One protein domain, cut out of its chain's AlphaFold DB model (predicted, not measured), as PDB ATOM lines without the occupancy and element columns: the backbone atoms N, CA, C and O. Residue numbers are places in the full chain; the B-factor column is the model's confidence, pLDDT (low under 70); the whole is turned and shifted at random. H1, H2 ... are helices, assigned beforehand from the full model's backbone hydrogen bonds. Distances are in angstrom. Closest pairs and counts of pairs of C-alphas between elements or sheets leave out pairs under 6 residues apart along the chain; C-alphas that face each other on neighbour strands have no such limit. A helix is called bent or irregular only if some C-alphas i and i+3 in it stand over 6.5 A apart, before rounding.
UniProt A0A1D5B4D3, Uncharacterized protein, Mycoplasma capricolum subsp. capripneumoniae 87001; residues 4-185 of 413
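What this domain is: This is residues 4 to 185 of the 413 residues of an uncharacterized protein of Mycoplasma capricolum subsp. capripneumoniae 87001 (UniProt A0A1D5B4D3). H2, H3, H5 and H7 stand in a curved row, each running back against the one before, with H8 folded back loosely from H7 at one end of the row and H1 crossing H2a at the other. The small H6 packs on the far end of H2b, and H1 and H8 stay apart across the open side of the curve. The printed part has 182 residues with eight named helices, H1 to H8 in that order, and no named strand: all helix. It is compact, with a radius of gyration of the C-alphas of 17.9 A, and spans 47 by 39 by 35 A.

Where its parts are: H2, residues 26 to 53, was assigned as one helix by its hydrogen bonds but is bent: C-alphas 35 and 38 are 6.6 A apart. Its arms are H2a, residues 26 to 35, 14.4 A, beginning at C-alpha 26 (-93.307, 43.785, -1.664), and H2b, residues 38 to 53, 22.1 A. H3, residues 58 to 81, likewise assigned as one helix, is bent, with C-alphas 67 and 70 at 6.7 A; its arms are H3a, residues 58 to 67, and H3b, residues 70 to 81. H5, residues 92 to 110, 26.8 A, is only just irregular, with C-alphas 93 and 96 at 6.9 A, and has a kink of 44 degrees near residue 102. H7, residues 135 to 155, 30.9 A, is irregular, with C-alphas 136 and 139 at 7.2 A. H8 is residues 165 to 183, 26.6 A, ending at C-alpha 183 (-78.881, 72.912, 15.338). H1 is residues 4 to 17, 19.9 A; H4 is residues 86 to 89 and H6 residues 123 to 129.

How they stand to each other: H2b and H3a form a helical hairpin at a shallow tilt of 20 degrees, with Thr 47 and Cys 61 as closest C-alphas, 5.3 A. H2a touches H3b, closest C-alphas Glu 28 and Asn 80, 5.4 A. H1 touches H2a at a steep tilt of 67 degrees, closest C-alphas Asn 10 and Lys 30, 6.4 A. H2b touches H6 with residues 51 to 52 alone, closest C-alphas Leu 51 and Ser 123, 5.1 A. H3a touches H5, opposite ways at 22 degrees, closest C-alphas Val 67 and Pro 96, 4.5 A. H5 touches H7, opposite ways at 30 degrees, closest C-alphas Ala 110 and Lys 137, 4.9 A. H7 and H8 form a helical hairpin, closest C-alphas Val 135 and Glu 176, 6.8 A. H4 touches no helix. Every O i to N i+4 pair is within hydrogen-bond range in H1, H2a, H2b, H3a, H3b, H6 and H8; in H7 it is 15 of 17, in H5 5 of 15, beside 8 of 16 O i to N i+3 pairs, and H4 is too short for such a pair.

The domain as a whole: The C-alphas farthest apart, of Asn 23 and Lys 119, are 49.9 A apart. The printed part has no cut, and the link from H5 to H6, residues 111 to 122, is long. The mean pLDDT of the printed part is 71.9, with 68 residues under 70, among them residues 44 to 56, 116 to 130 and 175 to 185.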
ATOM      1  N   LEU A   4     -78.998  47.974  -3.701       35.50
ATOM      2  CA  LEU A   4     -79.021  48.409  -2.297       35.50
ATOM      3  C   LEU A   4     -79.916  49.629  -2.016       35.50
ATOM      4  O   LEU A   4     -80.553  49.695  -0.968       35.50
ATOM      5  N   GLY A   5     -79.973  50.600  -2.933       46.34
ATOM      6  CA  GLY A   5     -80.820  51.785  -2.773       46.34
ATOM      7  C   GLY A   5     -82.304  51.457  -2.927       46.34
ATOM      8  O   GLY A   5     -83.130  51.969  -2.176       46.34
ATOM      9  N   ASN A   6     -82.634  50.554  -3.851       54.97
ATOM     10  CA  ASN A   6     -84.006  50.090  -4.044       54.97
ATOM     11  C   ASN A   6     -84.479  49.236  -2.863       54.97
ATOM     12  O   ASN A   6     -85.599  49.422  -2.398       54.97
ATOM     13  N   ASP A   7     -83.632  48.350  -2.338       54.25
ATOM     14  CA  ASP A   7     -83.980  47.496  -1.195       54.25
ATOM     15  C   ASP A   7     -84.174  48.308   0.094       54.25
ATOM     16  O   ASP A   7     -85.140  48.093   0.828       54.25
ATOM     17  N   PHE A   8     -83.331  49.321   0.326       64.25
ATOM     18  CA  PHE A   8     -83.507  50.257   1.440       64.25
ATOM     19  C   PHE A   8     -84.818  51.052   1.336       64.25
ATOM     20  O   PHE A   8     -85.553  51.177   2.320       64.25
ATOM     21  N   LEU A   9     -85.131  51.582   0.147       60.81
ATOM     22  CA  LEU A   9     -86.372  52.326  -0.082       60.81
ATOM     23  C   LEU A   9     -87.604  51.428   0.061       60.81
ATOM     24  O   LEU A   9     -88.570  51.847   0.692       60.81
ATOM     25  N   ASN A  10     -87.558  50.192  -0.448       65.12
ATOM     26  CA  ASN A  10     -88.624  49.202  -0.269       65.12
ATOM     27  C   ASN A  10     -88.932  48.975   1.207       65.12
ATOM     28  O   ASN A  10     -90.091  49.043   1.611       65.12
ATOM     29  N   GLN A  11     -87.898  48.751   2.018       67.69
ATOM     30  CA  GLN A  11     -88.067  48.506   3.444       67.69
ATOM     31  C   GLN A  11     -88.678  49.722   4.154       67.69
ATOM     32  O   GLN A  11     -89.663  49.585   4.873       67.69
ATOM     33  N   LYS A  12     -88.166  50.931   3.892       71.44
ATOM     34  CA  LYS A  12     -88.674  52.156   4.531       71.44
ATOM     35  C   LYS A  12     -90.084  52.531   4.101       71.44
ATOM     36  O   LYS A  12     -90.878  52.958   4.935       71.44
ATOM     37  N   ILE A  13     -90.406  52.378   2.822       68.00
ATOM     38  CA  ILE A  13     -91.751  52.655   2.317       68.00
ATOM     39  C   ILE A  13     -92.739  51.638   2.887       68.00
ATOM     40  O   ILE A  13     -93.825  52.029   3.306       68.00
ATOM     41  N   LYS A  14     -92.353  50.361   2.985       67.38
ATOM     42  CA  LYS A  14     -93.166  49.337   3.646       67.38
ATOM     43  C   LYS A  14     -93.436  49.690   5.108       67.38
ATOM     44  O   LYS A  14     -94.587  49.631   5.525       67.38
ATOM     45  N   ASP A  15     -92.425  50.132   5.852       68.44
ATOM     46  CA  ASP A  15     -92.596  50.563   7.246       68.44
ATOM     47  C   ASP A  15     -93.606  51.722   7.364       68.44
ATOM     48  O   ASP A  15     -94.456  51.712   8.249       68.44
ATOM     49  N   VAL A  16     -93.560  52.694   6.443       65.62
ATOM     50  CA  VAL A  16     -94.452  53.871   6.440       65.62
ATOM     51  C   VAL A  16     -95.871  53.549   5.960       65.62
ATOM     52  O   VAL A  16     -96.821  54.169   6.433       65.62
ATOM     53  N   LEU A  17     -96.030  52.604   5.029       65.12
ATOM     54  CA  LEU A  17     -97.329  52.239   4.448       65.12
ATOM     55  C   LEU A  17     -98.026  51.087   5.179       65.12
ATOM     56  O   LEU A  17     -99.245  50.966   5.077       65.12
ATOM     57  N   SER A  18     -97.294  50.281   5.952       65.00
ATOM     58  CA  SER A  18     -97.860  49.203   6.775       65.00
ATOM     59  C   SER A  18     -98.996  49.643   7.713       65.00
ATOM     60  O   SER A  18     -99.963  48.891   7.818       65.00
ATOM     61  N   PRO A  19     -99.002  50.860   8.304       60.97
ATOM     62  CA  PRO A  19    -100.124  51.338   9.114       60.97
ATOM     63  C   PRO A  19    -101.369  51.697   8.289       60.97
ATOM     64  O   PRO A  19    -102.440  51.893   8.857       60.97
ATOM     65  N   VAL A  20    -101.228  51.849   6.968       61.53
ATOM     66  CA  VAL A  20    -102.313  52.209   6.041       61.53
ATOM     67  C   VAL A  20    -102.922  50.953   5.416       61.53
ATOM     68  O   VAL A  20    -104.132  50.902   5.205       61.53
ATOM     69  N   ASN A  21    -102.107  49.929   5.141       65.94
ATOM     70  CA  ASN A  21    -102.565  48.616   4.692       65.94
ATOM     71  C   ASN A  21    -101.477  47.552   4.921       65.94
ATOM     72  O   ASN A  21    -100.441  47.547   4.255       65.94
ATOM     73  N   GLU A  22    -101.739  46.613   5.829       65.62
ATOM     74  CA  GLU A  22    -100.801  45.541   6.191       65.62
ATOM     75  C   GLU A  22    -100.588  44.507   5.066       65.62
ATOM     76  O   GLU A  22     -99.607  43.763   5.087       65.62
ATOM     77  N   ASN A  23    -101.466  44.475   4.054       69.56
ATOM     78  CA  ASN A  23    -101.468  43.463   2.993       69.56
ATOM     79  C   ASN A  23    -100.719  43.872   1.713       69.56
ATOM     80  O   ASN A  23    -100.787  43.146   0.719       69.56
ATOM     81  N   ILE A  24    -100.029  45.017   1.700       73.00
ATOM     82  CA  ILE A  24     -99.288  45.456   0.509       73.00
ATOM     83  C   ILE A  24     -98.136  44.486   0.235       73.00
ATOM     84  O   ILE A  24     -97.270  44.258   1.090       73.00
ATOM     85  N   LYS A  25     -98.088  43.937  -0.981       80.00
ATOM     86  CA  LYS A  25     -97.024  43.013  -1.374       80.00
ATOM     87  C   LYS A  25     -95.755  43.780  -1.711       80.00
ATOM     88  O   LYS A  25     -95.777  44.846  -2.317       80.00
ATOM     89  N   GLU A  26     -94.614  43.191  -1.376       77.56
ATOM     90  CA  GLU A  26     -93.307  43.785  -1.664       77.56
ATOM     91  C   GLU A  26     -93.099  44.043  -3.166       77.56
ATOM     92  O   GLU A  26     -92.546  45.072  -3.544       77.56
ATOM     93  N   ASP A  27     -93.606  43.159  -4.028       81.38
ATOM     94  CA  ASP A  27     -93.520  43.317  -5.483       81.38
ATOM     95  C   ASP A  27     -94.356  44.495  -6.011       81.38
ATOM     96  O   ASP A  27     -93.987  45.116  -7.009       81.38
ATOM     97  N   GLU A  28     -95.457  44.841  -5.339       83.50
ATOM     98  CA  GLU A  28     -96.276  46.015  -5.668       83.50
ATOM     99  C   GLU A  28     -95.520  47.300  -5.300       83.50
ATOM    100  O   GLU A  28     -95.436  48.221  -6.111       83.50
ATOM    101  N   LEU A  29     -94.865  47.330  -4.131       78.38
ATOM    102  CA  LEU A  29     -94.007  48.449  -3.715       78.38
ATOM    103  C   LEU A  29     -92.798  48.625  -4.633       78.38
ATOM    104  O   LEU A  29     -92.484  49.749  -5.026       78.38
ATOM    105  N   LYS A  30     -92.157  47.523  -5.037       77.56
ATOM    106  CA  LYS A  30     -91.034  47.545  -5.983       77.56
ATOM    107  C   LYS A  30     -91.413  48.228  -7.290       77.56
ATOM    108  O   LYS A  30     -90.624  49.027  -7.796       77.56
ATOM    109  N   LYS A  31     -92.616  47.963  -7.810       80.56
ATOM    110  CA  LYS A  31     -93.123  48.626  -9.018       80.56
ATOM    111  C   LYS A  31     -93.310  50.121  -8.806       80.56
ATOM    112  O   LYS A  31     -92.737  50.894  -9.574       80.56
ATOM    113  N   VAL A  32     -93.971  50.520  -7.718       82.69
ATOM    114  CA  VAL A  32     -94.160  51.941  -7.374       82.69
ATOM    115  C   VAL A  32     -92.827  52.678  -7.299       82.69
ATOM    116  O   VAL A  32     -92.674  53.755  -7.875       82.69
ATOM    117  N   ILE A  33     -91.832  52.093  -6.632       73.94
ATOM    118  CA  ILE A  33     -90.490  52.675  -6.529       73.94
ATOM    119  C   ILE A  33     -89.837  52.758  -7.906       73.94
ATOM    120  O   ILE A  33     -89.315  53.813  -8.264       73.94
ATOM    121  N   SER A  34     -89.884  51.680  -8.691       74.44
ATOM    122  CA  SER A  34     -89.259  51.638 -10.015       74.44
ATOM    123  C   SER A  34     -89.826  52.687 -10.975       74.44
ATOM    124  O   SER A  34     -89.070  53.279 -11.744       74.44
ATOM    125  N   GLU A  35     -91.126  52.968 -10.880       75.88
ATOM    126  CA  GLU A  35     -91.812  53.971 -11.691       75.88
ATOM    127  C   GLU A  35     -91.579  55.384 -11.150       75.88
ATOM    128  O   GLU A  35     -91.339  56.304 -11.923       75.88
ATOM    129  N   SER A  36     -91.563  55.573  -9.829       74.31
ATOM    130  CA  SER A  36     -91.454  56.894  -9.190       74.31
ATOM    131  C   SER A  36     -90.036  57.472  -9.208       74.31
ATOM    132  O   SER A  36     -89.834  58.673  -9.421       74.31
ATOM    133  N   VAL A  37     -89.031  56.624  -8.983       70.88
ATOM    134  CA  VAL A  37     -87.626  57.022  -8.815       70.88
ATOM    135  C   VAL A  37     -87.071  57.812 -10.011       70.88
ATOM    136  O   VAL A  37     -86.445  58.850  -9.780       70.88
ATOM    137  N   PRO A  38     -87.299  57.418 -11.280       67.25
ATOM    138  CA  PRO A  38     -86.836  58.190 -12.430       67.25
ATOM    139  C   PRO A  38     -87.386  59.621 -12.470       67.25
ATOM    140  O   PRO A  38     -86.660  60.545 -12.839       67.25
ATOM    141  N   HIS A  39     -88.647  59.829 -12.082       69.31
ATOM    142  CA  HIS A  39     -89.260  61.160 -12.075       69.31
ATOM    143  C   HIS A  39     -88.733  62.021 -10.929       69.31
ATOM    144  O   HIS A  39     -88.414  63.190 -11.147       69.31
ATOM    145  N   LEU A  40     -88.555  61.432  -9.744       63.66
ATOM    146  CA  LEU A  40     -87.905  62.100  -8.616       63.66
ATOM    147  C   LEU A  40     -86.462  62.490  -8.961       63.66
ATOM    148  O   LEU A  40     -86.055  63.616  -8.700       63.66
ATOM    149  N   TYR A  41     -85.707  61.616  -9.631       55.38
ATOM    150  CA  TYR A  41     -84.343  61.915 -10.071       55.38
ATOM    151  C   TYR A  41     -84.287  63.033 -11.119       55.38
ATOM    152  O   TYR A  41     -83.434  63.921 -11.037       55.38
ATOM    153  N   LYS A  42     -85.213  63.026 -12.088       57.25
ATOM    154  CA  LYS A  42     -85.354  64.116 -13.067       57.25
ATOM    155  C   LYS A  42     -85.680  65.434 -12.379       57.25
ATOM    156  O   LYS A  42     -85.099  66.452 -12.735       57.25
ATOM    157  N   TRP A  43     -86.565  65.415 -11.387       74.44
ATOM    158  CA  TRP A  43     -86.900  66.602 -10.614       74.44
ATOM    159  C   TRP A  43     -85.724  67.115  -9.776       74.44
ATOM    160  O   TRP A  43     -85.469  68.317  -9.785       74.44
ATOM    161  N   ILE A  44     -84.978  66.230  -9.108       52.94
ATOM    162  CA  ILE A  44     -83.764  66.600  -8.363       52.94
ATOM    163  C   ILE A  44     -82.752  67.238  -9.314       52.94
ATOM    164  O   ILE A  44     -82.245  68.315  -9.021       52.94
ATOM    165  N   SER A  45     -82.504  66.612 -10.469       46.41
ATOM    166  CA  SER A  45     -81.603  67.147 -11.496       46.41
ATOM    167  C   SER A  45     -82.060  68.522 -11.988       46.41
ATOM    168  O   SER A  45     -81.275  69.462 -11.987       46.41
ATOM    169  N   TYR A  46     -83.341  68.667 -12.341       59.94
ATOM    170  CA  TYR A  46     -83.931  69.939 -12.768       59.94
ATOM    171  C   TYR A  46     -83.801  71.025 -11.698       59.94
ATOM    172  O   TYR A  46     -83.403  72.145 -12.008       59.94
ATOM    173  N   THR A  47     -84.106  70.692 -10.444       59.12
ATOM    174  CA  THR A  47     -84.027  71.615  -9.309       59.12
ATOM    175  C   THR A  47     -82.589  72.051  -9.082       59.12
ATOM    176  O   THR A  47     -82.312  73.241  -9.001       59.12
ATOM    177  N   LEU A  48     -81.655  71.102  -9.046       49.00
ATOM    178  CA  LEU A  48     -80.239  71.385  -8.862       49.00
ATOM    179  C   LEU A  48     -79.713  72.300  -9.973       49.00
ATOM    180  O   LEU A  48     -79.128  73.336  -9.670       49.00
ATOM    181  N   THR A  49     -79.969  71.955 -11.240       49.03
ATOM    182  CA  THR A  49     -79.581  72.785 -12.384       49.03
ATOM    183  C   THR A  49     -80.174  74.175 -12.247       49.03
ATOM    184  O   THR A  49     -79.424  75.139 -12.235       49.03
ATOM    185  N   SER A  50     -81.486  74.287 -12.049       57.03
ATOM    186  CA  SER A  50     -82.165  75.583 -12.029       57.03
ATOM    187  C   SER A  50     -81.696  76.495 -10.896       57.03
ATOM    188  O   SER A  50     -81.578  77.702 -11.093       57.03
ATOM    189  N   LEU A  51     -81.396  75.927  -9.723       57.84
ATOM    190  CA  LEU A  51     -80.887  76.682  -8.581       57.84
ATOM    191  C   LEU A  51     -79.439  77.144  -8.790       57.84
ATOM    192  O   LEU A  51     -79.090  78.241  -8.353       57.84
ATOM    193  N   LEU A  52     -78.609  76.324  -9.443       50.06
ATOM    194  CA  LEU A  52     -77.203  76.630  -9.731       50.06
ATOM    195  C   LEU A  52     -77.044  77.612 -10.895       50.06
ATOM    196  O   LEU A  52     -76.173  78.476 -10.847       50.06
ATOM    197  N   THR A  53     -77.879  77.497 -11.927       48.12
ATOM    198  CA  THR A  53     -77.860  78.376 -13.105       48.12
ATOM    199  C   THR A  53     -78.681  79.648 -12.907       48.12
ATOM    200  O   THR A  53     -78.640  80.537 -13.752       48.12
ATOM    201  N   GLY A  54     -79.456  79.734 -11.820       54.25
ATOM    202  CA  GLY A  54     -80.388  80.837 -11.585       54.25
ATOM    203  C   GLY A  54     -81.556  80.876 -12.577       54.25
ATOM    204  O   GLY A  54     -82.213  81.905 -12.717       54.25
ATOM    205  N   THR A  55     -81.810  79.775 -13.292       56.81
ATOM    206  CA  THR A  55     -82.897  79.689 -14.281       56.81
ATOM    207  C   THR A  55     -84.263  79.682 -13.605       56.81
ATOM    208  O   THR A  55     -85.200  80.269 -14.131       56.81
ATOM    209  N   GLU A  56     -84.377  79.050 -12.434       69.69
ATOM    210  CA  GLU A  56     -85.609  79.033 -11.643       69.69
ATOM    211  C   GLU A  56     -85.293  79.174 -10.154       69.69
ATOM    212  O   GLU A  56     -84.221  78.785  -9.672       69.69
ATOM    213  N   ASN A  57     -86.245  79.719  -9.404       75.25
ATOM    214  CA  ASN A  57     -86.172  79.789  -7.950       75.25
ATOM    215  C   ASN A  57     -86.723  78.517  -7.289       75.25
ATOM    216  O   ASN A  57     -87.343  77.664  -7.926       75.25
ATOM    217  N   LEU A  58     -86.486  78.382  -5.981       79.06
ATOM    218  CA  LEU A  58     -86.895  77.190  -5.238       79.06
ATOM    219  C   LEU A  58     -88.421  76.998  -5.227       79.06
ATOM    220  O   LEU A  58     -88.878  75.855  -5.240       79.06
ATOM    221  N   ASN A  59     -89.200  78.088  -5.267       84.75
ATOM    222  CA  ASN A  59     -90.653  78.020  -5.437       84.75
ATOM    223  C   ASN A  59     -91.016  77.319  -6.755       84.75
ATOM    224  O   ASN A  59     -91.729  76.319  -6.731       84.75
ATOM    225  N   ASN A  60     -90.468  77.769  -7.885       81.50
ATOM    226  CA  ASN A  60     -90.742  77.195  -9.202       81.50
ATOM    227  C   ASN A  60     -90.299  75.726  -9.278       81.50
ATOM    228  O   ASN A  60     -91.017  74.875  -9.814       81.50
ATOM    229  N   CYS A  61     -89.157  75.391  -8.671       81.25
ATOM    230  CA  CYS A  61     -88.692  74.010  -8.578       81.25
ATOM    231  C   CYS A  61     -89.643  73.116  -7.767       81.25
ATOM    232  O   CYS A  61     -89.942  71.997  -8.192       81.25
ATOM    233  N   LEU A  62     -90.156  73.587  -6.627       84.75
ATOM    234  CA  LEU A  62     -91.148  72.848  -5.839       84.75
ATOM    235  C   LEU A  62     -92.505  72.780  -6.539       84.75
ATOM    236  O   LEU A  62     -93.149  71.734  -6.522       84.75
ATOM    237  N   SER A  63     -92.912  73.837  -7.234       83.75
ATOM    238  CA  SER A  63     -94.112  73.828  -8.071       83.75
ATOM    239  C   SER A  63     -94.016  72.735  -9.136       83.75
ATOM    240  O   SER A  63     -94.957  71.965  -9.324       83.75
ATOM    241  N   ALA A  64     -92.850  72.564  -9.767       83.56
ATOM    242  CA  ALA A  64     -92.619  71.466 -10.702       83.56
ATOM    243  C   ALA A  64     -92.699  70.077 -10.036       83.56
ATOM    244  O   ALA A  64     -93.245  69.159 -10.651       83.56
ATOM    245  N   LEU A  65     -92.220  69.912  -8.794       82.94
ATOM    246  CA  LEU A  65     -92.395  68.664  -8.032       82.94
ATOM    247  C   LEU A  65     -93.879  68.328  -7.898       82.94
ATOM    248  O   LEU A  65     -94.326  67.251  -8.295       82.94
ATOM    249  N   PHE A  66     -94.642  69.265  -7.345       81.38
ATOM    250  CA  PHE A  66     -96.027  69.040  -6.963       81.38
ATOM    251  C   PHE A  66     -96.973  68.933  -8.157       81.38
ATOM    252  O   PHE A  66     -97.916  68.148  -8.115       81.38
ATOM    253  N   VAL A  67     -96.709  69.671  -9.237       78.56
ATOM    254  CA  VAL A  67     -97.573  69.676 -10.423       78.56
ATOM    255  C   VAL A  67     -97.222  68.558 -11.404       78.56
ATOM    256  O   VAL A  67     -98.115  68.041 -12.066       78.56
ATOM    257  N   LYS A  68     -95.942  68.170 -11.522       79.12
ATOM    258  CA  LYS A  68     -95.500  67.230 -12.569       79.12
ATOM    259  C   LYS A  68     -95.070  65.863 -12.050       79.12
ATOM    260  O   LYS A  68     -95.229  64.887 -12.770       79.12
ATOM    261  N   VAL A  69     -94.502  65.774 -10.847       79.31
ATOM    262  CA  VAL A  69     -93.864  64.534 -10.361       79.31
ATOM    263  C   VAL A  69     -94.754  63.799  -9.370       79.31
ATOM    264  O   VAL A  69     -95.023  62.618  -9.564       79.31
ATOM    265  N   ILE A  70     -95.263  64.488  -8.349       82.38
ATOM    266  CA  ILE A  70     -96.142  63.888  -7.335       82.38
ATOM    267  C   ILE A  70     -97.386  63.217  -7.939       82.38
ATOM    268  O   ILE A  70     -97.698  62.107  -7.510       82.38
ATOM    269  N   PRO A  71     -98.058  63.776  -8.963       79.94
ATOM    270  CA  PRO A  71     -99.197  63.101  -9.578       79.94
ATOM    271  C   PRO A  71     -98.816  61.753 -10.192       79.94
ATOM    272  O   PRO A  71     -99.564  60.796 -10.054       79.94
ATOM    273  N   ILE A  72     -97.629  61.644 -10.797       80.62
ATOM    274  CA  ILE A  72     -97.137  60.383 -11.370       80.62
ATOM    275  C   ILE A  72     -96.892  59.357 -10.261       80.62
ATOM    276  O   ILE A  72     -97.310  58.210 -10.387       80.62
ATOM    277  N   VAL A  73     -96.269  59.778  -9.155       82.56
ATOM    278  CA  VAL A  73     -96.032  58.915  -7.984       82.56
ATOM    279  C   VAL A  73     -97.354  58.406  -7.407       82.56
ATOM    280  O   VAL A  73     -97.483  57.224  -7.105       82.56
ATOM    281  N   ILE A  74     -98.351  59.282  -7.275       82.12
ATOM    282  CA  ILE A  74     -99.660  58.936  -6.713       82.12
ATOM    283  C   ILE A  74    -100.446  58.022  -7.657       82.12
ATOM    284  O   ILE A  74    -101.048  57.055  -7.193       82.12
ATOM    285  N   THR A  75    -100.409  58.274  -8.966       82.25
ATOM    286  CA  THR A  75    -101.010  57.383  -9.967       82.25
ATOM    287  C   THR A  75    -100.365  56.001  -9.917       82.25
ATOM    288  O   THR A  75    -101.081  55.013  -9.794       82.25
ATOM    289  N   SER A  76     -99.031  55.927  -9.904       84.81
ATOM    290  CA  SER A  76     -98.294  54.664  -9.783       84.81
ATOM    291  C   SER A  76     -98.641  53.922  -8.488       84.81
ATOM    292  O   SER A  76     -98.914  52.718  -8.509       84.81
ATOM    293  N   LEU A  77     -98.707  54.639  -7.359       84.25
ATOM    294  CA  LEU A  77     -99.141  54.081  -6.080       84.25
ATOM    295  C   LEU A  77    -100.553  53.500  -6.202       84.25
ATOM    296  O   LEU A  77    -100.777  52.360  -5.796       84.25
ATOM    297  N   GLN A  78    -101.492  54.234  -6.798       84.25
ATOM    298  CA  GLN A  78    -102.867  53.768  -6.936       84.25
ATOM    299  C   GLN A  78    -102.999  52.563  -7.869       84.25
ATOM    300  O   GLN A  78    -103.703  51.612  -7.533       84.25
ATOM    301  N   GLU A  79    -102.322  52.573  -9.016       85.69
ATOM    302  CA  GLU A  79    -102.374  51.485  -9.997       85.69
ATOM    303  C   GLU A  79    -101.811  50.177  -9.434       85.69
ATOM    304  O   GLU A  79    -102.391  49.110  -9.651       85.69
ATOM    305  N   ASN A  80    -100.721  50.262  -8.667       85.81
ATOM    306  CA  ASN A  80    -100.010  49.087  -8.171       85.81
ATOM    307  C   ASN A  80    -100.497  48.596  -6.798       85.81
ATOM    308  O   ASN A  80    -100.443  47.397  -6.548       85.81
ATOM    309  N   THR A  81    -100.971  49.483  -5.914       81.75
ATOM    310  CA  THR A  81    -101.314  49.124  -4.517       81.75
ATOM    311  C   THR A  81    -102.785  49.319  -4.157       81.75
ATOM    312  O   THR A  81    -103.247  48.760  -3.164       81.75
ATOM    313  N   LYS A  82    -103.538  50.101  -4.949       81.38
ATOM    314  CA  LYS A  82    -104.958  50.431  -4.714       81.38
ATOM    315  C   LYS A  82    -105.248  50.982  -3.309       81.38
ATOM    316  O   LYS A  82    -106.314  50.735  -2.750       81.38
ATOM    317  N   LEU A  83    -104.289  51.702  -2.723       75.75
ATOM    318  CA  LEU A  83    -104.397  52.225  -1.357       75.75
ATOM    319  C   LEU A  83    -105.378  53.383  -1.220       75.75
ATOM    320  O   LEU A  83    -105.901  53.611  -0.132       75.75
ATOM    321  N   ILE A  84    -105.613  54.129  -2.297       73.00
ATOM    322  CA  ILE A  84    -106.557  55.237  -2.285       73.00
ATOM    323  C   ILE A  84    -107.949  54.641  -2.530       73.00
ATOM    324  O   ILE A  84    -108.146  53.971  -3.550       73.00
ATOM    325  N   PRO A  85    -108.920  54.864  -1.624       72.31
ATOM    326  CA  PRO A  85    -110.294  54.421  -1.814       72.31
ATOM    327  C   PRO A  85    -110.841  54.863  -3.170       72.31
ATOM    328  O   PRO A  85    -110.622  55.999  -3.592       72.31
ATOM    329  N   GLU A  86    -111.605  53.994  -3.830       71.88
ATOM    330  CA  GLU A  86    -112.098  54.268  -5.187       71.88
ATOM    331  C   GLU A  86    -112.986  55.524  -5.243       71.88
ATOM    332  O   GLU A  86    -112.978  56.251  -6.233       71.88
ATOM    333  N   SER A  87    -113.652  55.860  -4.131       69.06
ATOM    334  CA  SER A  87    -114.418  57.100  -3.947       69.06
ATOM    335  C   SER A  87    -113.580  58.386  -4.008       69.06
ATOM    336  O   SER A  87    -114.134  59.461  -4.208       69.06
ATOM    337  N   LEU A  88    -112.261  58.297  -3.807       69.50
ATOM    338  CA  LEU A  88    -111.324  59.427  -3.825       69.50
ATOM    339  C   LEU A  88    -110.469  59.456  -5.099       69.50
ATOM    340  O   LEU A  88    -109.743  60.421  -5.336       69.50
ATOM    341  N   LYS A  89    -110.564  58.428  -5.949       70.69
ATOM    342  CA  LYS A  89    -109.763  58.305  -7.172       70.69
ATOM    343  C   LYS A  89    -110.028  59.439  -8.153       70.69
ATOM    344  O   LYS A  89    -109.094  60.007  -8.715       70.69
ATOM    345  N   GLU A  90    -111.292  59.829  -8.294       69.62
ATOM    346  CA  GLU A  90    -111.669  60.980  -9.106       69.62
ATOM    347  C   GLU A  90    -111.140  62.293  -8.541       69.62
ATOM    348  O   GLU A  90    -111.081  63.248  -9.282       69.62
ATOM    349  N   GLN A  91    -110.705  62.385  -7.286       72.25
ATOM    350  CA  GLN A  91    -110.189  63.634  -6.711       72.25
ATOM    351  C   GLN A  91    -108.666  63.761  -6.873       72.25
ATOM    352  O   GLN A  91    -108.109  64.836  -6.654       72.25
ATOM    353  N   ILE A  92    -107.985  62.699  -7.329       70.56
ATOM    354  CA  ILE A  92    -106.527  62.682  -7.514       70.56
ATOM    355  C   ILE A  92    -106.075  63.756  -8.517       70.56
ATOM    356  O   ILE A  92    -105.030  64.375  -8.333       70.56
ATOM    357  N   HIS A  93    -106.880  64.054  -9.542       70.06
ATOM    358  CA  HIS A  93    -106.545  65.090 -10.528       70.06
ATOM    359  C   HIS A  93    -106.540  66.517  -9.952       70.06
ATOM    360  O   HIS A  93    -105.998  67.422 -10.584       70.06
ATOM    361  N   LEU A  94    -107.114  66.733  -8.762       70.94
ATOM    362  CA  LEU A  94    -107.136  68.031  -8.079       70.94
ATOM    363  C   LEU A  94    -105.892  68.262  -7.206       70.94
ATOM    364  O   LEU A  94    -105.622  69.401  -6.822       70.94
ATOM    365  N   LEU A  95    -105.102  67.216  -6.927       71.00
ATOM    366  CA  LEU A  95    -103.875  67.305  -6.123       71.00
ATOM    367  C   LEU A  95    -102.869  68.349  -6.628       71.00
ATOM    368  O   LEU A  95    -102.374  69.090  -5.788       71.00
ATOM    369  N   PRO A  96    -102.569  68.480  -7.936       69.75
ATOM    370  CA  PRO A  96    -101.651  69.510  -8.426       69.75
ATOM    371  C   PRO A  96    -102.055  70.925  -8.001       69.75
ATOM    372  O   PRO A  96    -101.218  71.703  -7.552       69.75
ATOM    373  N   ILE A  97    -103.351  71.239  -8.106       69.75
ATOM    374  CA  ILE A  97    -103.919  72.545  -7.750       69.75
ATOM    375  C   ILE A  97    -103.834  72.745  -6.235       69.75
ATOM    376  O   ILE A  97    -103.425  73.804  -5.757       69.75
ATOM    377  N   LEU A  98    -104.180  71.699  -5.483       70.19
ATOM    378  CA  LEU A  98    -104.166  71.707  -4.028       70.19
ATOM    379  C   LEU A  98    -102.741  71.921  -3.497       70.19
ATOM    380  O   LEU A  98    -102.514  72.824  -2.700       70.19
ATOM    381  N   LEU A  99    -101.774  71.159  -4.007       72.25
ATOM    382  CA  LEU A  99    -100.376  71.173  -3.582       72.25
ATOM    383  C   LEU A  99     -99.643  72.453  -3.994       72.25
ATOM    384  O   LEU A  99     -98.869  72.973  -3.197       72.25
ATOM    385  N   ALA A 100     -99.916  73.004  -5.182       71.56
ATOM    386  CA  ALA A 100     -99.327  74.274  -5.610       71.56
ATOM    387  C   ALA A 100     -99.713  75.430  -4.671       71.56
ATOM    388  O   ALA A 100     -98.859  76.221  -4.278       71.56
ATOM    389  N   SER A 101    -100.977  75.483  -4.231       73.12
ATOM    390  CA  SER A 101    -101.455  76.525  -3.307       73.12
ATOM    391  C   SER A 101    -100.819  76.463  -1.911       73.12
ATOM    392  O   SER A 101    -100.802  77.462  -1.193       73.12
ATOM    393  N   LEU A 102    -100.265  75.306  -1.524       80.44
ATOM    394  CA  LEU A 102     -99.560  75.147  -0.253       80.44
ATOM    395  C   LEU A 102     -98.155  75.764  -0.293       80.44
ATOM    396  O   LEU A 102     -97.625  76.107   0.755       80.44
ATOM    397  N   ILE A 103     -97.534  75.922  -1.460       78.00
ATOM    398  CA  ILE A 103     -96.136  76.366  -1.545       78.00
ATOM    399  C   ILE A 103     -96.014  77.832  -1.121       78.00
ATOM    400  O   ILE A 103     -95.300  78.144  -0.167       78.00
ATOM    401  N   ASP A 104     -96.750  78.718  -1.791       78.69
ATOM    402  CA  ASP A 104     -96.640  80.160  -1.566       78.69
ATOM    403  C   ASP A 104     -97.338  80.640  -0.302       78.69
ATOM    404  O   ASP A 104     -96.855  81.563   0.345       78.69
ATOM    405  N   GLU A 105     -98.468  80.047   0.076       81.75
ATOM    406  CA  GLU A 105     -99.255  80.563   1.200       81.75
ATOM    407  C   GLU A 105     -98.971  79.843   2.515       81.75
ATOM    408  O   GLU A 105     -99.052  80.462   3.572       81.75
ATOM    409  N   VAL A 106     -98.627  78.553   2.466       87.38
ATOM    410  CA  VAL A 106     -98.394  77.747   3.669       87.38
ATOM    411  C   VAL A 106     -96.899  77.611   3.920       87.38
ATOM    412  O   VAL A 106     -96.384  78.149   4.896       87.38
ATOM    413  N   LEU A 107     -96.176  76.924   3.033       86.44
ATOM    414  CA  LEU A 107     -94.768  76.604   3.254       86.44
ATOM    415  C   LEU A 107     -93.910  77.869   3.351       86.44
ATOM    416  O   LEU A 107     -93.002  77.916   4.177       86.44
ATOM    417  N   SER A 108     -94.225  78.925   2.595       87.38
ATOM    418  CA  SER A 108     -93.456  80.176   2.627       87.38
ATOM    419  C   SER A 108     -93.453  80.905   3.982       87.38
ATOM    420  O   SER A 108     -92.566  81.727   4.231       87.38
ATOM    421  N   VAL A 109     -94.398  80.585   4.880       88.44
ATOM    422  CA  VAL A 109     -94.479  81.150   6.239       88.44
ATOM    423  C   VAL A 109     -93.252  80.767   7.061       88.44
ATOM    424  O   VAL A 109     -92.644  81.623   7.704       88.44
ATOM    425  N   ALA A 110     -92.868  79.490   7.014       85.12
ATOM    426  CA  ALA A 110     -91.671  78.993   7.686       85.12
ATOM    427  C   ALA A 110     -90.470  78.869   6.742       85.12
ATOM    428  O   ALA A 110     -89.347  78.800   7.225       85.12
ATOM    429  N   PHE A 111     -90.669  78.882   5.421       85.00
ATOM    430  CA  PHE A 111     -89.606  78.830   4.416       85.00
ATOM    431  C   PHE A 111     -89.647  80.072   3.509       85.00
ATOM    432  O   PHE A 111     -90.113  79.981   2.374       85.00
ATOM    433  N   PRO A 112     -89.150  81.241   3.959       82.00
ATOM    434  CA  PRO A 112     -89.255  82.507   3.219       82.00
ATOM    435  C   PRO A 112     -88.709  82.457   1.791       82.00
ATOM    436  O   PRO A 112     -89.199  83.160   0.909       82.00
ATOM    437  N   ILE A 113     -87.727  81.586   1.553       76.56
ATOM    438  CA  ILE A 113     -87.164  81.288   0.234       76.56
ATOM    439  C   ILE A 113     -88.189  80.776  -0.798       76.56
ATOM    440  O   ILE A 113     -87.910  80.767  -1.995       76.56
ATOM    441  N   LEU A 114     -89.368  80.346  -0.349       83.56
ATOM    442  CA  LEU A 114     -90.452  79.860  -1.196       83.56
ATOM    443  C   LEU A 114     -91.445  80.941  -1.606       83.56
ATOM    444  O   LEU A 114     -92.366  80.620  -2.341       83.56
ATOM    445  N   LYS A 115     -91.295  82.194  -1.167       80.94
ATOM    446  CA  LYS A 115     -92.167  83.274  -1.645       80.94
ATOM    447  C   LYS A 115     -91.932  83.524  -3.133       80.94
ATOM    448  O   LYS A 115     -90.786  83.704  -3.553       80.94
ATOM    449  N   SER A 116     -93.006  83.599  -3.916       69.31
ATOM    450  CA  SER A 116     -92.963  83.963  -5.332       69.31
ATOM    451  C   SER A 116     -92.569  85.437  -5.524       69.31
ATOM    452  O   SER A 116     -93.410  86.301  -5.770       69.31
ATOM    453  N   ASP A 117     -91.285  85.769  -5.406       63.91
ATOM    454  CA  ASP A 117     -90.781  87.074  -5.838       63.91
ATOM    455  C   ASP A 117     -90.004  86.916  -7.152       63.91
ATOM    456  O   ASP A 117     -88.911  86.345  -7.198       63.91
ATOM    457  N   MET A 118     -90.597  87.404  -8.249       50.28
ATOM    458  CA  MET A 118     -90.090  87.249  -9.624       50.28
ATOM    459  C   MET A 118     -88.782  88.011  -9.895       50.28
ATOM    460  O   MET A 118     -88.229  87.917 -10.988       50.28
ATOM    461  N   LYS A 119     -88.283  88.803  -8.936       52.53
ATOM    462  CA  LYS A 119     -87.092  89.651  -9.117       52.53
ATOM    463  C   LYS A 119     -85.779  88.999  -8.685       52.53
ATOM    464  O   LYS A 119     -84.728  89.612  -8.853       52.53
ATOM    465  N   ASN A 120     -85.816  87.791  -8.124       50.97
ATOM    466  CA  ASN A 120     -84.644  87.158  -7.525       50.97
ATOM    467  C   ASN A 120     -84.153  85.984  -8.385       50.97
ATOM    468  O   ASN A 120     -84.544  84.839  -8.180       50.97
ATOM    469  N   THR A 121     -83.309  86.277  -9.376       51.22
ATOM    470  CA  THR A 121     -82.759  85.279 -10.312       51.22
ATOM    471  C   THR A 121     -81.589  84.477  -9.736       51.22
ATOM    472  O   THR A 121     -81.223  83.452 -10.293       51.22
ATOM    473  N   ASN A 122     -80.989  84.887  -8.611       58.62
ATOM    474  CA  ASN A 122     -79.865  84.154  -8.016       58.62
ATOM    475  C   ASN A 122     -80.317  83.274  -6.842       58.62
ATOM    476  O   ASN A 122     -80.075  83.570  -5.670       58.62
ATOM    477  N   SER A 123     -80.975  82.169  -7.180       56.12
ATOM    478  CA  SER A 123     -81.509  81.178  -6.242       56.12
ATOM    479  C   SER A 123     -80.445  80.596  -5.306       56.12
ATOM    480  O   SER A 123     -80.717  80.363  -4.127       56.12
ATOM    481  N   PHE A 124     -79.210  80.429  -5.792       52.66
ATOM    482  CA  PHE A 124     -78.080  79.991  -4.976       52.66
ATOM    483  C   PHE A 124     -77.723  81.007  -3.886       52.66
ATOM    484  O   PHE A 124     -77.562  80.627  -2.729       52.66
ATOM    485  N   LYS A 125     -77.675  82.308  -4.201       54.31
ATOM    486  CA  LYS A 125     -77.422  83.365  -3.207       54.31
ATOM    487  C   LYS A 125     -78.501  83.406  -2.121       54.31
ATOM    488  O   LYS A 125     -78.180  83.612  -0.949       54.31
ATOM    489  N   VAL A 126     -79.761  83.172  -2.491       59.97
ATOM    490  CA  VAL A 126     -80.875  83.107  -1.533       59.97
ATOM    491  C   VAL A 126     -80.763  81.872  -0.634       59.97
ATOM    492  O   VAL A 126     -80.923  82.003   0.573       59.97
ATOM    493  N   LEU A 127     -80.401  80.703  -1.172       60.38
ATOM    494  CA  LEU A 127     -80.105  79.502  -0.369       60.38
ATOM    495  C   LEU A 127     -78.899  79.697   0.557       60.38
ATOM    496  O   LEU A 127     -78.849  79.175   1.675       60.38
ATOM    497  N   TYR A 128     -77.908  80.430   0.061       52.91
ATOM    498  CA  TYR A 128     -76.631  80.604   0.716       52.91
ATOM    499  C   TYR A 128     -76.703  81.544   1.923       52.91
ATOM    500  O   TYR A 128     -76.290  81.178   3.027       52.91
ATOM    501  N   ALA A 129     -77.242  82.744   1.702       54.09
ATOM    502  CA  ALA A 129     -77.256  83.832   2.675       54.09
ATOM    503  C   ALA A 129     -78.662  84.189   3.187       54.09
ATOM    504  O   ALA A 129     -78.775  84.803   4.247       54.09
ATOM    505  N   GLY A 130     -79.720  83.828   2.457       64.06
ATOM    506  CA  GLY A 130     -81.103  84.142   2.810       64.06
ATOM    507  C   GLY A 130     -81.704  83.168   3.821       64.06
ATOM    508  O   GLY A 130     -81.227  82.050   3.987       64.06
ATOM    509  N   GLU A 131     -82.764  83.598   4.503       70.81
ATOM    510  CA  GLU A 131     -83.507  82.777   5.463       70.81
ATOM    511  C   GLU A 131     -84.232  81.632   4.732       70.81
ATOM    512  O   GLU A 131     -85.268  81.819   4.093       70.81
ATOM    513  N   VAL A 132     -83.665  80.427   4.814       74.12
ATOM    514  CA  VAL A 132     -84.227  79.204   4.229       74.12
ATOM    515  C   VAL A 132     -85.347  78.665   5.106       74.12
ATOM    516  O   VAL A 132     -86.360  78.226   4.576       74.12
ATOM    517  N   PHE A 133     -85.174  78.688   6.429       79.56
ATOM    518  CA  PHE A 133     -86.149  78.142   7.371       79.56
ATOM    519  C   PHE A 133     -86.204  78.947   8.673       79.56
ATOM    520  O   PHE A 133     -85.166  79.289   9.237       79.56
ATOM    521  N   LEU A 134     -87.416  79.217   9.151       83.38
ATOM    522  CA  LEU A 134     -87.733  79.968  10.360       83.38
ATOM    523  C   LEU A 134     -88.431  79.043  11.357       83.38
ATOM    524  O   LEU A 134     -89.632  78.781  11.263       83.38
ATOM    525  N   VAL A 135     -87.678  78.545  12.338       81.31
ATOM    526  CA  VAL A 135     -88.185  77.557  13.308       81.31
ATOM    527  C   VAL A 135     -89.344  78.128  14.124       81.31
ATOM    528  O   VAL A 135     -90.321  77.441  14.402       81.31
ATOM    529  N   ASN A 136     -89.259  79.408  14.485       83.00
ATOM    530  CA  ASN A 136     -90.284  80.110  15.258       83.00
ATOM    531  C   ASN A 136     -91.606  80.319  14.491       83.00
ATOM    532  O   ASN A 136     -92.608  80.675  15.108       83.00
ATOM    533  N   LYS A 137     -91.625  80.078  13.176       88.50
ATOM    534  CA  LYS A 137     -92.799  80.224  12.304       88.50
ATOM    535  C   LYS A 137     -93.498  78.906  11.973       88.50
ATOM    536  O   LYS A 137     -94.518  78.926  11.292       88.50
ATOM    537  N   VAL A 138     -93.019  77.763  12.467       85.25
ATOM    538  CA  VAL A 138     -93.615  76.447  12.162       85.25
ATOM    539  C   VAL A 138     -95.047  76.316  12.691       85.25
ATOM    540  O   VAL A 138     -95.915  75.828  11.970       85.25
ATOM    541  N   ASN A 139     -95.333  76.817  13.897       86.81
ATOM    542  CA  ASN A 139     -96.704  76.851  14.422       86.81
ATOM    543  C   ASN A 139     -97.629  77.730  13.570       86.81
ATOM    544  O   ASN A 139     -98.753  77.341  13.283       86.81
ATOM    545  N   GLU A 140     -97.148  78.896  13.133       90.88
ATOM    546  CA  GLU A 140     -97.904  79.791  12.251       90.88
ATOM    547  C   GLU A 140     -98.182  79.121  10.898       90.88
ATOM    548  O   GLU A 140     -99.321  79.100  10.444       90.88
ATOM    549  N   MET A 141     -97.173  78.472  10.308       90.69
ATOM    550  CA  MET A 141     -97.322  77.667   9.094       90.69
ATOM    551  C   MET A 141     -98.381  76.569   9.267       90.69
ATOM    552  O   MET A 141     -99.175  76.339   8.357       90.69
ATOM    553  N   PHE A 142     -98.417  75.892  10.419       89.81
ATOM    554  CA  PHE A 142     -99.406  74.849  10.691       89.81
ATOM    555  C   PHE A 142    -100.838  75.392  10.773       89.81
ATOM    556  O   PHE A 142    -101.753  74.776  10.227       89.81
ATOM    557  N   GLU A 143    -101.052  76.542  11.410       90.88
ATOM    558  CA  GLU A 143    -102.391  77.138  11.465       90.88
ATOM    559  C   GLU A 143    -102.857  77.585  10.069       90.88
ATOM    560  O   GLU A 143    -103.993  77.300   9.683       90.88
ATOM    561  N   VAL A 144    -101.963  78.165   9.254       90.62
ATOM    562  CA  VAL A 144    -102.277  78.515   7.856       90.62
ATOM    563  C   VAL A 144    -102.564  77.261   7.021       90.62
ATOM    564  O   VAL A 144    -103.525  77.238   6.249       90.62
ATOM    565  N   PHE A 145    -101.803  76.176   7.212       88.31
ATOM    566  CA  PHE A 145    -102.082  74.873   6.597       88.31
ATOM    567  C   PHE A 145    -103.489  74.380   6.942       88.31
ATOM    568  O   PHE A 145    -104.262  74.020   6.050       88.31
ATOM    569  N   ARG A 146    -103.831  74.377   8.234       88.50
ATOM    570  CA  ARG A 146    -105.120  73.899   8.736       88.50
ATOM    571  C   ARG A 146    -106.275  74.688   8.133       88.50
ATOM    572  O   ARG A 146    -107.231  74.080   7.645       88.50
ATOM    573  N   GLU A 147    -106.187  76.015   8.135       88.69
ATOM    574  CA  GLU A 147    -107.208  76.884   7.550       88.69
ATOM    575  C   GLU A 147    -107.380  76.599   6.052       88.69
ATOM    576  O   GLU A 147    -108.495  76.363   5.576       88.69
ATOM    577  N   LYS A 148    -106.265  76.548   5.313       84.56
ATOM    578  CA  LYS A 148    -106.265  76.367   3.859       84.56
ATOM    579  C   LYS A 148    -106.848  75.014   3.456       84.56
ATOM    580  O   LYS A 148    -107.741  74.970   2.607       84.56
ATOM    581  N   ILE A 149    -106.408  73.929   4.097       81.62
ATOM    582  CA  ILE A 149    -106.919  72.574   3.851       81.62
ATOM    583  C   ILE A 149    -108.401  72.471   4.201       81.62
ATOM    584  O   ILE A 149    -109.172  71.936   3.407       81.62
ATOM    585  N   THR A 150    -108.828  73.030   5.337       83.69
ATOM    586  CA  THR A 150    -110.243  73.002   5.738       83.69
ATOM    587  C   THR A 150    -111.115  73.713   4.704       83.69
ATOM    588  O   THR A 150    -112.126  73.165   4.261       83.69
ATOM    589  N   LYS A 151    -110.704  74.906   4.254       83.06
ATOM    590  CA  LYS A 151    -111.423  75.683   3.236       83.06
ATOM    591  C   LYS A 151    -111.496  74.946   1.895       83.06
ATOM    592  O   LYS A 151    -112.565  74.886   1.285       83.06
ATOM    593  N   LEU A 152    -110.383  74.362   1.452       75.69
ATOM    594  CA  LEU A 152    -110.307  73.587   0.210       75.69
ATOM    595  C   LEU A 152    -111.211  72.353   0.250       75.69
ATOM    596  O   LEU A 152    -112.042  72.183  -0.636       75.69
ATOM    597  N   LEU A 153    -111.103  71.533   1.295       77.00
ATOM    598  CA  LEU A 153    -111.887  70.305   1.439       77.00
ATOM    599  C   LEU A 153    -113.384  70.584   1.607       77.00
ATOM    600  O   LEU A 153    -114.205  69.902   0.999       77.00
ATOM    601  N   THR A 154    -113.743  71.657   2.317       79.38
ATOM    602  CA  THR A 154    -115.137  72.123   2.390       79.38
ATOM    603  C   THR A 154    -115.666  72.519   1.006       79.38
ATOM    604  O   THR A 154    -116.797  72.185   0.658       79.38
ATOM    605  N   THR A 155    -114.842  73.175   0.178       75.56
ATOM    606  CA  THR A 155    -115.219  73.577  -1.192       75.56
ATOM    607  C   THR A 155    -115.519  72.366  -2.081       75.56
ATOM    608  O   THR A 155    -116.440  72.414  -2.894       75.56
ATOM    609  N   VAL A 156    -114.799  71.257  -1.889       70.56
ATOM    610  CA  VAL A 156    -115.027  69.989  -2.609       70.56
ATOM    611  C   VAL A 156    -115.958  69.015  -1.871       70.56
ATOM    612  O   VAL A 156    -116.058  67.855  -2.257       70.56
ATOM    613  N   LYS A 157    -116.685  69.487  -0.845       74.56
ATOM    614  CA  LYS A 157    -117.674  68.719  -0.060       74.56
ATOM    615  C   LYS A 157    -117.114  67.463   0.623       74.56
ATOM    616  O   LYS A 157    -117.836  66.487   0.812       74.56
ATOM    617  N   VAL A 158    -115.841  67.491   1.009       71.31
ATOM    618  CA  VAL A 158    -115.213  66.443   1.819       71.31
ATOM    619  C   VAL A 158    -115.357  66.805   3.297       71.31
ATOM    620  O   VAL A 158    -115.096  67.943   3.690       71.31
ATOM    621  N   ASP A 159    -115.776  65.840   4.117       75.50
ATOM    622  CA  ASP A 159    -115.873  66.016   5.567       75.50
ATOM    623  C   ASP A 159    -114.479  66.191   6.186       75.50
ATOM    624  O   ASP A 159    -113.608  65.327   6.077       75.50
ATOM    625  N   THR A 160    -114.273  67.330   6.842       73.62
ATOM    626  CA  THR A 160    -112.997  67.718   7.453       73.62
ATOM    627  C   THR A 160    -112.895  67.330   8.925       73.62
ATOM    628  O   THR A 160    -111.804  67.395   9.492       73.62
ATOM    629  N   THR A 161    -113.994  66.891   9.552       75.06
ATOM    630  CA  THR A 161    -114.042  66.578  10.992       75.06
ATOM    631  C   THR A 161    -113.218  65.347  11.371       75.06
ATOM    632  O   THR A 161    -112.791  65.217  12.516       75.06
ATOM    633  N   SER A 162    -112.940  64.472  10.402       70.31
ATOM    634  CA  SER A 162    -112.143  63.255  10.576       70.31
ATOM    635  C   SER A 162    -110.630  63.466  10.423       70.31
ATOM    636  O   SER A 162    -109.858  62.534  10.656       70.31
ATOM    637  N   ILE A 163    -110.178  64.669  10.043       75.00
ATOM    638  CA  ILE A 163    -108.755  64.943   9.821       75.00
ATOM    639  C   ILE A 163    -108.038  65.027  11.175       75.00
ATOM    640  O   ILE A 163    -108.353  65.905  11.982       75.00
ATOM    641  N   PRO A 164    -107.027  64.178  11.438       78.12
ATOM    642  CA  PRO A 164    -106.337  64.150  12.721       78.12
ATOM    643  C   PRO A 164    -105.273  65.259  12.801       78.12
ATOM    644  O   PRO A 164    -104.076  64.977  12.858       78.12
ATOM    645  N   PHE A 165    -105.700  66.526  12.797       82.56
ATOM    646  CA  PHE A 165    -104.803  67.689  12.850       82.56
ATOM    647  C   PHE A 165    -103.858  67.656  14.055       82.56
ATOM    648  O   PHE A 165    -102.693  68.020  13.911       82.56
ATOM    649  N   ASP A 166    -104.312  67.140  15.196       80.31
ATOM    650  CA  ASP A 166    -103.473  66.989  16.389       80.31
ATOM    651  C   ASP A 166    -102.284  66.051  16.131       80.31
ATOM    652  O   ASP A 166    -101.147  66.396  16.441       80.31
ATOM    653  N   LYS A 167    -102.498  64.926  15.429       78.25
ATOM    654  CA  LYS A 167    -101.399  64.019  15.047       78.25
ATOM    655  C   LYS A 167    -100.422  64.681  14.076       78.25
ATOM    656  O   LYS A 167     -99.218  64.467  14.171       78.25
ATOM    657  N   ILE A 168    -100.921  65.484  13.132       77.06
ATOM    658  CA  ILE A 168    -100.070  66.226  12.185       77.06
ATOM    659  C   ILE A 168     -99.203  67.243  12.945       77.06
ATOM    660  O   ILE A 168     -98.007  67.370  12.673       77.06
ATOM    661  N   LYS A 169     -99.784  67.924  13.936       79.31
ATOM    662  CA  LYS A 169     -99.070  68.856  14.812       79.31
ATOM    663  C   LYS A 169     -98.001  68.157  15.650       79.31
ATOM    664  O   LYS A 169     -96.898  68.688  15.790       79.31
ATOM    665  N   ASP A 170     -98.279  66.953  16.145       77.44
ATOM    666  CA  ASP A 170     -97.294  66.144  16.868       77.44
ATOM    667  C   ASP A 170     -96.083  65.811  15.982       77.44
ATOM    668  O   ASP A 170     -94.938  65.959  16.416       77.44
ATOM    669  N   PHE A 171     -96.304  65.455  14.711       73.88
ATOM    670  CA  PHE A 171     -95.214  65.235  13.753       73.88
ATOM    671  C   PHE A 171     -94.360  66.491  13.528       73.88
ATOM    672  O   PHE A 171     -93.130  66.405  13.543       73.88
ATOM    673  N   LEU A 172     -94.984  67.662  13.366       74.88
ATOM    674  CA  LEU A 172     -94.255  68.930  13.233       74.88
ATOM    675  C   LEU A 172     -93.473  69.273  14.504       74.88
ATOM    676  O   LEU A 172     -92.330  69.716  14.424       74.88
ATOM    677  N   THR A 173     -94.034  68.978  15.672       73.38
ATOM    678  CA  THR A 173     -93.365  69.170  16.965       73.38
ATOM    679  C   THR A 173     -92.141  68.260  17.099       73.38
ATOM    680  O   THR A 173     -91.085  68.691  17.569       73.38
ATOM    681  N   ILE A 174     -92.230  67.002  16.650       74.62
ATOM    682  CA  ILE A 174     -91.080  66.087  16.584       74.62
ATOM    683  C   ILE A 174     -90.005  66.650  15.651       74.62
ATOM    684  O   ILE A 174     -88.824  66.632  16.007       74.62
ATOM    685  N   PHE A 175     -90.400  67.180  14.493       66.12
ATOM    686  CA  PHE A 175     -89.484  67.809  13.547       66.12
ATOM    687  C   PHE A 175     -88.790  69.040  14.147       66.12
ATOM    688  O   PHE A 175     -87.562  69.110  14.120       66.12
ATOM    689  N   GLU A 176     -89.531  69.961  14.771       66.69
ATOM    690  CA  GLU A 176     -88.967  71.117  15.480       66.69
ATOM    691  C   GLU A 176     -87.981  70.695  16.572       66.69
ATOM    692  O   GLU A 176     -86.893  71.259  16.695       66.69
ATOM    693  N   ASN A 177     -88.345  69.692  17.373       65.50
ATOM    694  CA  ASN A 177     -87.504  69.191  18.454       65.50
ATOM    695  C   ASN A 177     -86.241  68.511  17.918       65.50
ATOM    696  O   ASN A 177     -85.156  68.704  18.469       65.50
ATOM    697  N   GLY A 178     -86.356  67.740  16.835       63.38
ATOM    698  CA  GLY A 178     -85.221  67.160  16.121       63.38
ATOM    699  C   GLY A 178     -84.294  68.242  15.569       63.38
ATOM    700  O   GLY A 178     -83.089  68.212  15.815       63.38
ATOM    701  N   TYR A 179     -84.866  69.255  14.920       59.53
ATOM    702  CA  TYR A 179     -84.137  70.411  14.414       59.53
ATOM    703  C   TYR A 179     -83.402  71.153  15.541       59.53
ATOM    704  O   TYR A 179     -82.190  71.356  15.463       59.53
ATOM    705  N   LYS A 180     -84.087  71.483  16.646       60.88
ATOM    706  CA  LYS A 180     -83.491  72.133  17.827       60.88
ATOM    707  C   LYS A 180     -82.372  71.294  18.447       60.88
ATOM    708  O   LYS A 180     -81.363  71.862  18.860       60.88
ATOM    709  N   LYS A 181     -82.495  69.962  18.479       60.25
ATOM    710  CA  LYS A 181     -81.431  69.061  18.962       60.25
ATOM    711  C   LYS A 181     -80.176  69.121  18.089       60.25
ATOM    712  O   LYS A 181     -79.073  69.184  18.628       60.25
ATOM    713  N   VAL A 182     -80.336  69.116  16.766       48.94
ATOM    714  CA  VAL A 182     -79.216  69.131  15.810       48.94
ATOM    715  C   VAL A 182     -78.565  70.518  15.749       48.94
ATOM    716  O   VAL A 182     -77.344  70.659  15.877       48.94
ATOM    717  N   PHE A 183     -79.373  71.568  15.623       47.84
ATOM    718  CA  PHE A 183     -78.881  72.912  15.338       47.84
ATOM    719  C   PHE A 183     -78.688  73.785  16.587       47.84
ATOM    720  O   PHE A 183     -77.826  74.654  16.546       47.84
ATOM    721  N   LYS A 184     -79.295  73.453  17.739       51.88
ATOM    722  CA  LYS A 184     -79.193  74.156  19.043       51.88
ATOM    723  C   LYS A 184     -79.471  75.665  18.951       51.88
ATOM    724  O   LYS A 184     -78.545  76.456  18.834       51.88
ATOM    725  N   ASN A 185     -80.743  76.046  19.090       50.56
ATOM    726  CA  ASN A 185     -81.233  77.439  19.153       50.56
ATOM    727  C   ASN A 185     -81.025  78.282  17.883       50.56
ATOM    728  O   ASN A 185     -81.128  79.502  17.930       50.56
TER     729      ASN A 185